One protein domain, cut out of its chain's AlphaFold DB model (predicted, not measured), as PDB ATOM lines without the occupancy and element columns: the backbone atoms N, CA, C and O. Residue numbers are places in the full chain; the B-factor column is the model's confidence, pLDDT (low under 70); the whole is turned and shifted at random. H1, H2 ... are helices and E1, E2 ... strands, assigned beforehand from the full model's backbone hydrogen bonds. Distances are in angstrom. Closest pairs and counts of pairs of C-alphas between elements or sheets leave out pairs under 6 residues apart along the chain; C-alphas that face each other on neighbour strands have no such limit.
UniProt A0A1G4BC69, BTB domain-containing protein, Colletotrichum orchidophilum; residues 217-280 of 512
ATOM      1  N   SER A 217     144.417  41.668 154.876       79.94
ATOM      2  CA  SER A 217     143.511  40.536 154.649       79.94
ATOM      3  C   SER A 217     142.510  40.853 153.542       79.94
ATOM      4  O   SER A 217     142.405  40.091 152.593       79.94
ATOM      5  N   LEU A 218     141.843  42.009 153.613       82.81
ATOM      6  CA  LEU A 218     140.874  42.436 152.598       82.81
ATOM      7  C   LEU A 218     141.517  42.595 151.215       82.81
ATOM      8  O   LEU A 218     140.910  42.255 150.206       82.81
ATOM      9  N   GLU A 219     142.754  43.095 151.160       85.50
ATOM     10  CA  GLU A 219     143.507  43.181 149.910       85.50
ATOM     11  C   GLU A 219     143.819  41.791 149.336       85.50
ATOM     12  O   GLU A 219     143.705  41.595 148.126       85.50
ATOM     13  N   ARG A 220     144.169  40.811 150.182       83.25
ATOM     14  CA  ARG A 220     144.377  39.420 149.746       83.25
ATOM     15  C   ARG A 220     143.095  38.789 149.225       83.25
ATOM     16  O   ARG A 220     143.131  38.198 148.154       83.25
ATOM     17  N   ASP A 221     141.979  38.962 149.928       83.44
ATOM     18  CA  ASP A 221     140.680  38.437 149.492       83.44
ATOM     19  C   ASP A 221     140.300  39.018 148.124       83.44
ATOM     20  O   ASP A 221     139.943  38.289 147.199       83.44
ATOM     21  N   HIS A 222     140.492  40.330 147.949       86.50
ATOM     22  CA  HIS A 222     140.257  40.993 146.671       86.50
ATOM     23  C   HIS A 222     141.172  40.465 145.555       86.50
ATOM     24  O   HIS A 222     140.715  40.215 144.438       86.50
ATOM     25  N   ARG A 223     142.463  40.256 145.834       87.00
ATOM     26  CA  ARG A 223     143.390  39.654 144.867       87.00
ATOM     27  C   ARG A 223     142.961  38.228 144.517       87.00
ATOM     28  O   ARG A 223     142.886  37.903 143.336       87.00
ATOM     29  N   ALA A 224     142.619  37.391 145.489       85.81
ATOM     30  CA  ALA A 224     142.144  36.032 145.236       85.81
ATOM     31  C   ALA A 224     140.917  36.012 144.299       85.81
ATOM     32  O   ALA A 224     140.877  35.220 143.354       85.81
ATOM     33  N   GLU A 225     139.969  36.936 144.483       86.69
ATOM     34  CA  GLU A 225     138.835  37.125 143.566       86.69
ATOM     35  C   GLU A 225     139.282  37.543 142.158       86.69
ATOM     36  O   GLU A 225     138.793  36.999 141.164       86.69
ATOM     37  N   LEU A 226     140.250  38.460 142.051       87.88
ATOM     38  CA  LEU A 226     140.813  38.871 140.764       87.88
ATOM     39  C   LEU A 226     141.434  37.687 140.017       87.88
ATOM     40  O   LEU A 226     141.214  37.556 138.815       87.88
ATOM     41  N   LEU A 227     142.169  36.793 140.688       87.94
ATOM     42  CA  LEU A 227     142.755  35.619 140.025       87.94
ATOM     43  C   LEU A 227     141.693  34.794 139.283       87.94
ATOM     44  O   LEU A 227     141.930  34.335 138.165       87.94
ATOM     45  N   LEU A 228     140.518  34.639 139.895       86.12
ATOM     46  CA  LEU A 228     139.390  33.892 139.338       86.12
ATOM     47  C   LEU A 228     138.655  34.661 138.233       86.12
ATOM     48  O   LEU A 228     138.035  34.038 137.367       86.12
ATOM     49  N   ASN A 229     138.744  35.992 138.225       86.56
ATOM     50  CA  ASN A 229     138.150  36.833 137.196       86.56
ATOM     51  C   ASN A 229     138.982  36.828 135.902       86.56
ATOM     52  O   ASN A 229     139.746  37.743 135.602       86.56
ATOM     53  N   ARG A 230     138.811  35.774 135.103       83.19
ATOM     54  CA  ARG A 230     139.562  35.561 133.853       83.19
ATOM     55  C   ARG A 230     139.362  36.663 132.809       83.19
ATOM     56  O   ARG A 230     140.217  36.837 131.949       83.19
ATOM     57  N   GLU A 231     138.256  37.401 132.870       83.50
ATOM     58  CA  GLU A 231     137.944  38.465 131.908       83.50
ATOM     59  C   GLU A 231     138.832  39.706 132.083       83.50
ATOM     60  O   GLU A 231     138.999  40.471 131.137       83.50
ATOM     61  N   SER A 232     139.426  39.902 133.269       87.38
ATOM     62  CA  SER A 232     140.317  41.035 133.546       87.38
ATOM     63  C   SER A 232     141.801  40.725 133.343       87.38
ATOM     64  O   SER A 232     142.633  41.624 133.488       87.38
ATOM     65  N   HIS A 233     142.155  39.481 133.002       93.50
ATOM     66  CA  HIS A 233     143.547  39.084 132.780       93.50
ATOM     67  C   HIS A 233     144.145  39.853 131.598       93.50
ATOM     68  O   HIS A 233     143.579  39.899 130.508       93.50
ATOM     69  N   ASN A 234     145.317  40.447 131.816       93.62
ATOM     70  CA  ASN A 234     146.026  41.257 130.821       93.62
ATOM     71  C   ASN A 234     147.483  40.812 130.616       93.62
ATOM     72  O   ASN A 234     148.201  41.400 129.808       93.62
ATOM     73  N   VAL A 235     147.921  39.758 131.307       95.44
ATOM     74  CA  VAL A 235     149.180  39.054 131.065       95.44
ATOM     75  C   VAL A 235     148.887  37.578 130.842       95.44
ATOM     76  O   VAL A 235     148.157  36.958 131.612       95.44
ATOM     77  N   PHE A 236     149.503  37.005 129.813       95.00
ATOM     78  CA  PHE A 236     149.349  35.613 129.423       95.00
ATOM     79  C   PHE A 236     150.723  34.957 129.309       95.00
ATOM     80  O   PHE A 236     151.521  35.282 128.425       95.00
ATOM     81  N   LEU A 237     150.996  34.029 130.220       94.88
ATOM     82  CA  LEU A 237     152.242  33.275 130.285       94.88
ATOM     83  C   LEU A 237     152.033  31.942 129.567       94.88
ATOM     84  O   LEU A 237     151.250  31.110 130.024       94.88
ATOM     85  N   THR A 238     152.699  31.748 128.431       95.06
ATOM     86  CA  THR A 238     152.643  30.487 127.676       95.06
ATOM     87  C   THR A 238     153.721  29.548 128.191       95.06
ATOM     88  O   THR A 238     154.901  29.859 128.103       95.06
ATOM     89  N   LEU A 239     153.332  28.400 128.725       93.06
ATOM     90  CA  LEU A 239     154.213  27.421 129.349       93.06
ATOM     91  C   LEU A 239     154.494  26.243 128.415       93.06
ATOM     92  O   LEU A 239     154.051  26.184 127.260       93.06
ATOM     93  N   LYS A 240     155.261  25.273 128.925       89.75
ATOM     94  CA  LYS A 240     155.510  24.004 128.243       89.75
ATOM     95  C   LYS A 240     154.182  23.337 127.860       89.75
ATOM     96  O   LYS A 240     153.163  23.505 128.531       89.75
ATOM     97  N   GLU A 241     154.201  22.603 126.747       86.56
ATOM     98  CA  GLU A 241     153.023  21.926 126.172       86.56
ATOM     99  C   GLU A 241     151.905  22.885 125.713       86.56
ATOM    100  O   GLU A 241     150.806  22.445 125.397       86.56
ATOM    101  N   GLY A 242     152.189  24.191 125.615       84.31
ATOM    102  CA  GLY A 242     151.229  25.188 125.133       84.31
ATOM    103  C   GLY A 242     150.176  25.590 126.166       84.31
ATOM    104  O   GLY A 242     149.253  26.325 125.828       84.31
ATOM    105  N   THR A 243     150.321  25.142 127.416       89.94
ATOM    106  CA  THR A 243     149.450  25.563 128.519       89.94
ATOM    107  C   THR A 243     149.619  27.056 128.799       89.94
ATOM    108  O   THR A 243     150.711  27.598 128.647       89.94
ATOM    109  N   MET A 244     148.545  27.740 129.191       90.81
ATOM    110  CA  MET A 244     148.567  29.189 129.415       90.81
ATOM    111  C   MET A 244     148.055  29.545 130.810       90.81
ATOM    112  O   MET A 244     147.021  29.027 131.239       90.81
ATOM    113  N   ILE A 245     148.766  30.453 131.488       92.38
ATOM    114  CA  ILE A 245     148.329  31.096 132.734       92.38
ATOM    115  C   ILE A 245     147.988  32.558 132.440       92.38
ATOM    116  O   ILE A 245     148.840  33.311 131.966       92.38
ATOM    117  N   GLY A 246     146.749  32.950 132.738       92.44
ATOM    118  CA  GLY A 246     146.311  34.344 132.725       92.44
ATOM    119  C   GLY A 246     146.508  35.005 134.094       92.44
ATOM    120  O   GLY A 246     146.343  34.363 135.132       92.44
ATOM    121  N   CYS A 247     146.927  36.268 134.093       94.25
ATOM    122  CA  CYS A 247     147.252  37.037 135.294       94.25
ATOM    123  C   CYS A 247     147.203  38.556 135.028       94.25
ATOM    124  O   CYS A 247     146.851  39.003 133.932       94.25
ATOM    125  N   HIS A 248     147.528  39.352 136.050       93.69
ATOM    126  CA  HIS A 248     147.466  40.812 136.032       93.69
ATOM    127  C   HIS A 248     148.861  41.423 136.153       93.69
ATOM    128  O   HIS A 248     149.636  41.083 137.050       93.69
ATOM    129  N   ARG A 249     149.185  42.333 135.230       91.62
ATOM    130  CA  ARG A 249     150.511  42.950 135.115       91.62
ATOM    131  C   ARG A 249     150.922  43.706 136.370       91.62
ATOM    132  O   ARG A 249     152.069  43.594 136.784       91.62
ATOM    133  N   ASP A 250     150.015  44.490 136.932       90.81
ATOM    134  CA  ASP A 250     150.231  45.278 138.144       90.81
ATOM    135  C   ASP A 250     150.586  44.384 139.338       90.81
ATOM    136  O   ASP A 250     151.602  44.627 139.984       90.81
ATOM    137  N   ILE A 251     149.838  43.295 139.536       91.81
ATOM    138  CA  ILE A 251     150.079  42.306 140.596       91.81
ATOM    139  C   ILE A 251     151.423  41.580 140.394       91.81
ATOM    140  O   ILE A 251     152.204  41.417 141.329       91.81
ATOM    141  N   LEU A 252     151.745  41.156 139.167       92.06
ATOM    142  CA  LEU A 252     153.049  40.532 138.904       92.06
ATOM    143  C   LEU A 252     154.210  41.509 139.104       92.06
ATOM    144  O   LEU A 252     155.268  41.115 139.591       92.06
ATOM    145  N   THR A 253     154.016  42.774 138.735       90.62
ATOM    146  CA  THR A 253     155.049  43.806 138.865       90.62
ATOM    147  C   THR A 253     155.317  44.155 140.326       90.62
ATOM    148  O   THR A 253     156.467  44.425 140.667       90.62
ATOM    149  N   SER A 254     154.300  44.112 141.195       89.62
ATOM    150  CA  SER A 254     154.484  44.356 142.629       89.62
ATOM    151  C   SER A 254     155.227  43.227 143.340       89.62
ATOM    152  O   SER A 254     156.098  43.505 144.160       89.62
ATOM    153  N   ASP A 255     154.902  41.968 143.034       91.06
ATOM    154  CA  ASP A 255     155.297  40.835 143.883       91.06
ATOM    155  C   ASP A 255     156.343  39.897 143.264       91.06
ATOM    156  O   ASP A 255     156.954  39.098 143.977       91.06
ATOM    157  N   ALA A 256     156.591  39.996 141.956       93.38
ATOM    158  CA  ALA A 256     157.562  39.175 141.233       93.38
ATOM    159  C   ALA A 256     158.483  40.039 140.349       93.38
ATOM    160  O   ALA A 256     158.438  39.942 139.120       93.38
ATOM    161  N   PRO A 257     159.354  40.882 140.937       91.88
ATOM    162  CA  PRO A 257     160.158  41.865 140.206       91.88
ATOM    163  C   PRO A 257     161.015  41.260 139.085       91.88
ATOM    164  O   PRO A 257     161.068  41.816 137.992       91.88
ATOM    165  N   LYS A 258     161.623  40.081 139.293       92.06
ATOM    166  CA  LYS A 258     162.428  39.433 138.240       92.06
ATOM    167  C   LYS A 258     161.565  38.869 137.113       92.06
ATOM    168  O   LYS A 258     162.021  38.803 135.979       92.06
ATOM    169  N   LEU A 259     160.330  38.447 137.398       91.75
ATOM    170  CA  LEU A 259     159.377  38.078 136.346       91.75
ATOM    171  C   LEU A 259     158.905  39.323 135.588       91.75
ATOM    172  O   LEU A 259     158.798  39.286 134.367       91.75
ATOM    173  N   ALA A 260     158.674  40.426 136.298       91.44
ATOM    174  CA  ALA A 260     158.244  41.689 135.715       91.44
ATOM    175  C   ALA A 260     159.261  42.255 134.712       91.44
ATOM    176  O   ALA A 260     158.865  42.764 133.666       91.44
ATOM    177  N   GLU A 261     160.562  42.094 134.980       93.06
ATOM    178  CA  GLU A 261     161.649  42.448 134.053       93.06
ATOM    179  C   GLU A 261     161.592  41.681 132.720       93.06
ATOM    180  O   GLU A 261     162.069  42.179 131.699       93.06
ATOM    181  N   LEU A 262     160.999  40.484 132.710       92.50
ATOM    182  CA  LEU A 262     160.850  39.658 131.510       92.50
ATOM    183  C   LEU A 262     159.597  40.015 130.704       92.50
ATOM    184  O   LEU A 262     159.483  39.602 129.550       92.50
ATOM    185  N   LEU A 263     158.644  40.750 131.289       93.12
ATOM    186  CA  LEU A 263     157.374  41.046 130.637       93.12
ATOM    187  C   LEU A 263     157.574  42.047 129.488       93.12
ATOM    188  O   LEU A 263     157.975  43.190 129.734       93.12
ATOM    189  N   PRO A 264     157.208  41.691 128.241       91.75
ATOM    190  CA  PRO A 264     157.236  42.646 127.143       91.75
ATOM    191  C   PRO A 264     156.243  43.795 127.392       91.75
ATOM    192  O   PRO A 264     155.383  43.696 128.271       91.75
ATOM    193  N   PRO A 265     156.335  44.907 126.646       89.69
ATOM    194  CA  PRO A 265     155.304  45.939 126.662       89.69
ATOM    195  C   PRO A 265     153.932  45.367 126.283       89.69
ATOM    196  O   PRO A 265     153.854  44.375 125.555       89.69
ATOM    197  N   ALA A 266     152.865  46.014 126.750       91.12
ATOM    198  CA  ALA A 266     151.515  45.664 126.328       91.12
ATOM    199  C   ALA A 266     151.333  45.896 124.817       91.12
ATOM    200  O   ALA A 266     151.899  46.830 124.242       91.12
ATOM    201  N   ASP A 267     150.549  45.030 124.187       91.25
ATOM    202  CA  ASP A 267     150.157  45.121 122.791       91.25
ATOM    203  C   ASP A 267     149.059  46.179 122.572       91.25
ATOM    204  O   ASP A 267     148.639  46.894 123.485       91.25
ATOM    205  N   ALA A 268     148.578  46.288 121.331       86.56
ATOM    206  CA  ALA A 268     147.541  47.250 120.958       86.56
ATOM    207  C   ALA A 268     146.193  47.028 121.676       86.56
ATOM    208  O   ALA A 268     145.395  47.961 121.754       86.56
ATOM    209  N   ASN A 269     145.947  45.825 122.199       86.12
ATOM    210  CA  ASN A 269     144.741  45.465 122.941       86.12
ATOM    211  C   ASN A 269     144.935  45.605 124.463       86.12
ATOM    212  O   ASN A 269     144.022  45.294 125.226       86.12
ATOM    213  N   GLY A 270     146.107  46.064 124.916       84.44
ATOM    214  CA  GLY A 270     146.457  46.154 126.333       84.44
ATOM    215  C   GLY A 270     146.898  44.823 126.953       84.44
ATOM    216  O   GLY A 270     147.130  44.773 128.161       84.44
ATOM    217  N   GLY A 271     147.039  43.762 126.152       90.81
ATOM    218  CA  GLY A 271     147.489  42.443 126.584       90.81
ATOM    219  C   GLY A 271     149.009  42.304 126.536       90.81
ATOM    220  O   GLY A 271     149.693  42.917 125.727       90.81
ATOM    221  N   THR A 272     149.579  41.488 127.412       94.50
ATOM    222  CA  THR A 272     151.003  41.136 127.408       94.50
ATOM    223  C   THR A 272     151.133  39.629 127.259       94.50
ATOM    224  O   THR A 272     150.581  38.888 128.064       94.50
ATOM    225  N   HIS A 273     151.906  39.161 126.284       93.94
ATOM    226  CA  HIS A 273     152.154  37.733 126.082       93.94
ATOM    227  C   HIS A 273     153.632  37.424 126.308       93.94
ATOM    228  O   HIS A 273     154.488  37.992 125.632       93.94
ATOM    229  N   LEU A 274     153.935  36.523 127.244       94.44
ATOM    230  CA  LEU A 274     155.297  36.068 127.522       94.44
ATOM    231  C   LEU A 274     155.404  34.560 127.269       94.44
ATOM    232  O   LEU A 274     154.623  33.774 127.807       94.44
ATOM    233  N   ASP A 275     156.380  34.159 126.456       92.56
ATOM    234  CA  ASP A 275     156.713  32.751 126.232       92.56
ATOM    235  C   ASP A 275     157.688  32.261 127.315       92.56
ATOM    236  O   ASP A 275     158.800  32.770 127.450       92.56
ATOM    237  N   MET A 276     157.244  31.276 128.088       90.62
ATOM    238  CA  MET A 276     157.961  30.586 129.160       90.62
ATOM    239  C   MET A 276     157.867  29.065 128.964       90.62
ATOM    240  O   MET A 276     157.679  28.309 129.919       90.62
ATOM    241  N   ARG A 277     157.964  28.580 127.719       90.19
ATOM    242  CA  ARG A 277     157.930  27.139 127.382       90.19
ATOM    243  C   ARG A 277     159.002  26.280 128.054       90.19
ATOM    244  O   ARG A 277     158.914  25.054 128.010       90.19
ATOM    245  N   ASP A 278     160.007  26.896 128.662       85.38
ATOM    246  CA  ASP A 278     160.992  26.230 129.510       85.38
ATOM    247  C   ASP A 278     160.449  25.884 130.913       85.38
ATOM    248  O   ASP A 278     161.049  25.075 131.617       85.38
ATOM    249  N   CYS A 279     159.307  26.454 131.309       86.75
ATOM    250  CA  CYS A 279     158.646  26.240 132.593       86.75
ATOM    251  C   CYS A 279     157.427  25.312 132.446       86.75
ATOM    252  O   CYS A 279     156.665  25.403 131.483       86.75
ATOM    253  N   THR A 280     157.204  24.426 133.420       86.56
ATOM    254  CA  THR A 280     155.984  23.604 133.506       86.56
ATOM    255  C   THR A 280     154.894  24.308 134.314       86.56
ATOM    256  O   THR A 280     155.181  25.170 135.146       86.56
TER     257      THR A 280
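This is residues 217 to 280 of the 512 residues of the protein "BTB domain-containing protein" of Colletotrichum orchidophilum (UniProt A0A1G4BC69). A small mixed sheet, in the order E2, E1, E3, has helix H2 at one end with H3 packed on H2, while H1 is an arm whose residues 217 to 222 stick out. The 64 printed residues hold three named helices and three named strands, H1, E1, E2, H2, H3, E3, mixed in class. The whole is compact, with a radius of gyration of the C-alphas of 12.1 A and spans of 34 by 24 by 24 A.

Start at inner strand E1, residues 235 to 239. E2, residues 244 to 247, is its antiparallel neighbour in a hairpin; N 237 and O 245 are 2.9 A apart. E3, residues 272 to 276, is its parallel neighbour; N 238 and O 274 are 2.9 A apart. H2, residues 249 to 255, only grazes the sheet with residues 249 to 252. H1, residues 217 to 228, only grazes it with 226 to 228. H2 touches H3, residues 257 to 260; their closest C-alphas, Thr 253 and Ala 260, are 5.0 A apart. O i to N i+4 pairs are within hydrogen-bond range throughout H2 and in 7 of 8 in H1; H3 is too short for one.

Find C-alpha 217 at (143.511, 40.536, 154.649); H1 runs 17.2 A from there. E3, 12.8 A long, ends at C-alpha 276, (157.961, 30.586, 129.160).

The C-alphas farthest apart, Leu 218 and Glu 241, are 35.6 A apart. The printed part has no cut, H3 to E3 is a long link, and no printed residue is under 70 in pLDDT.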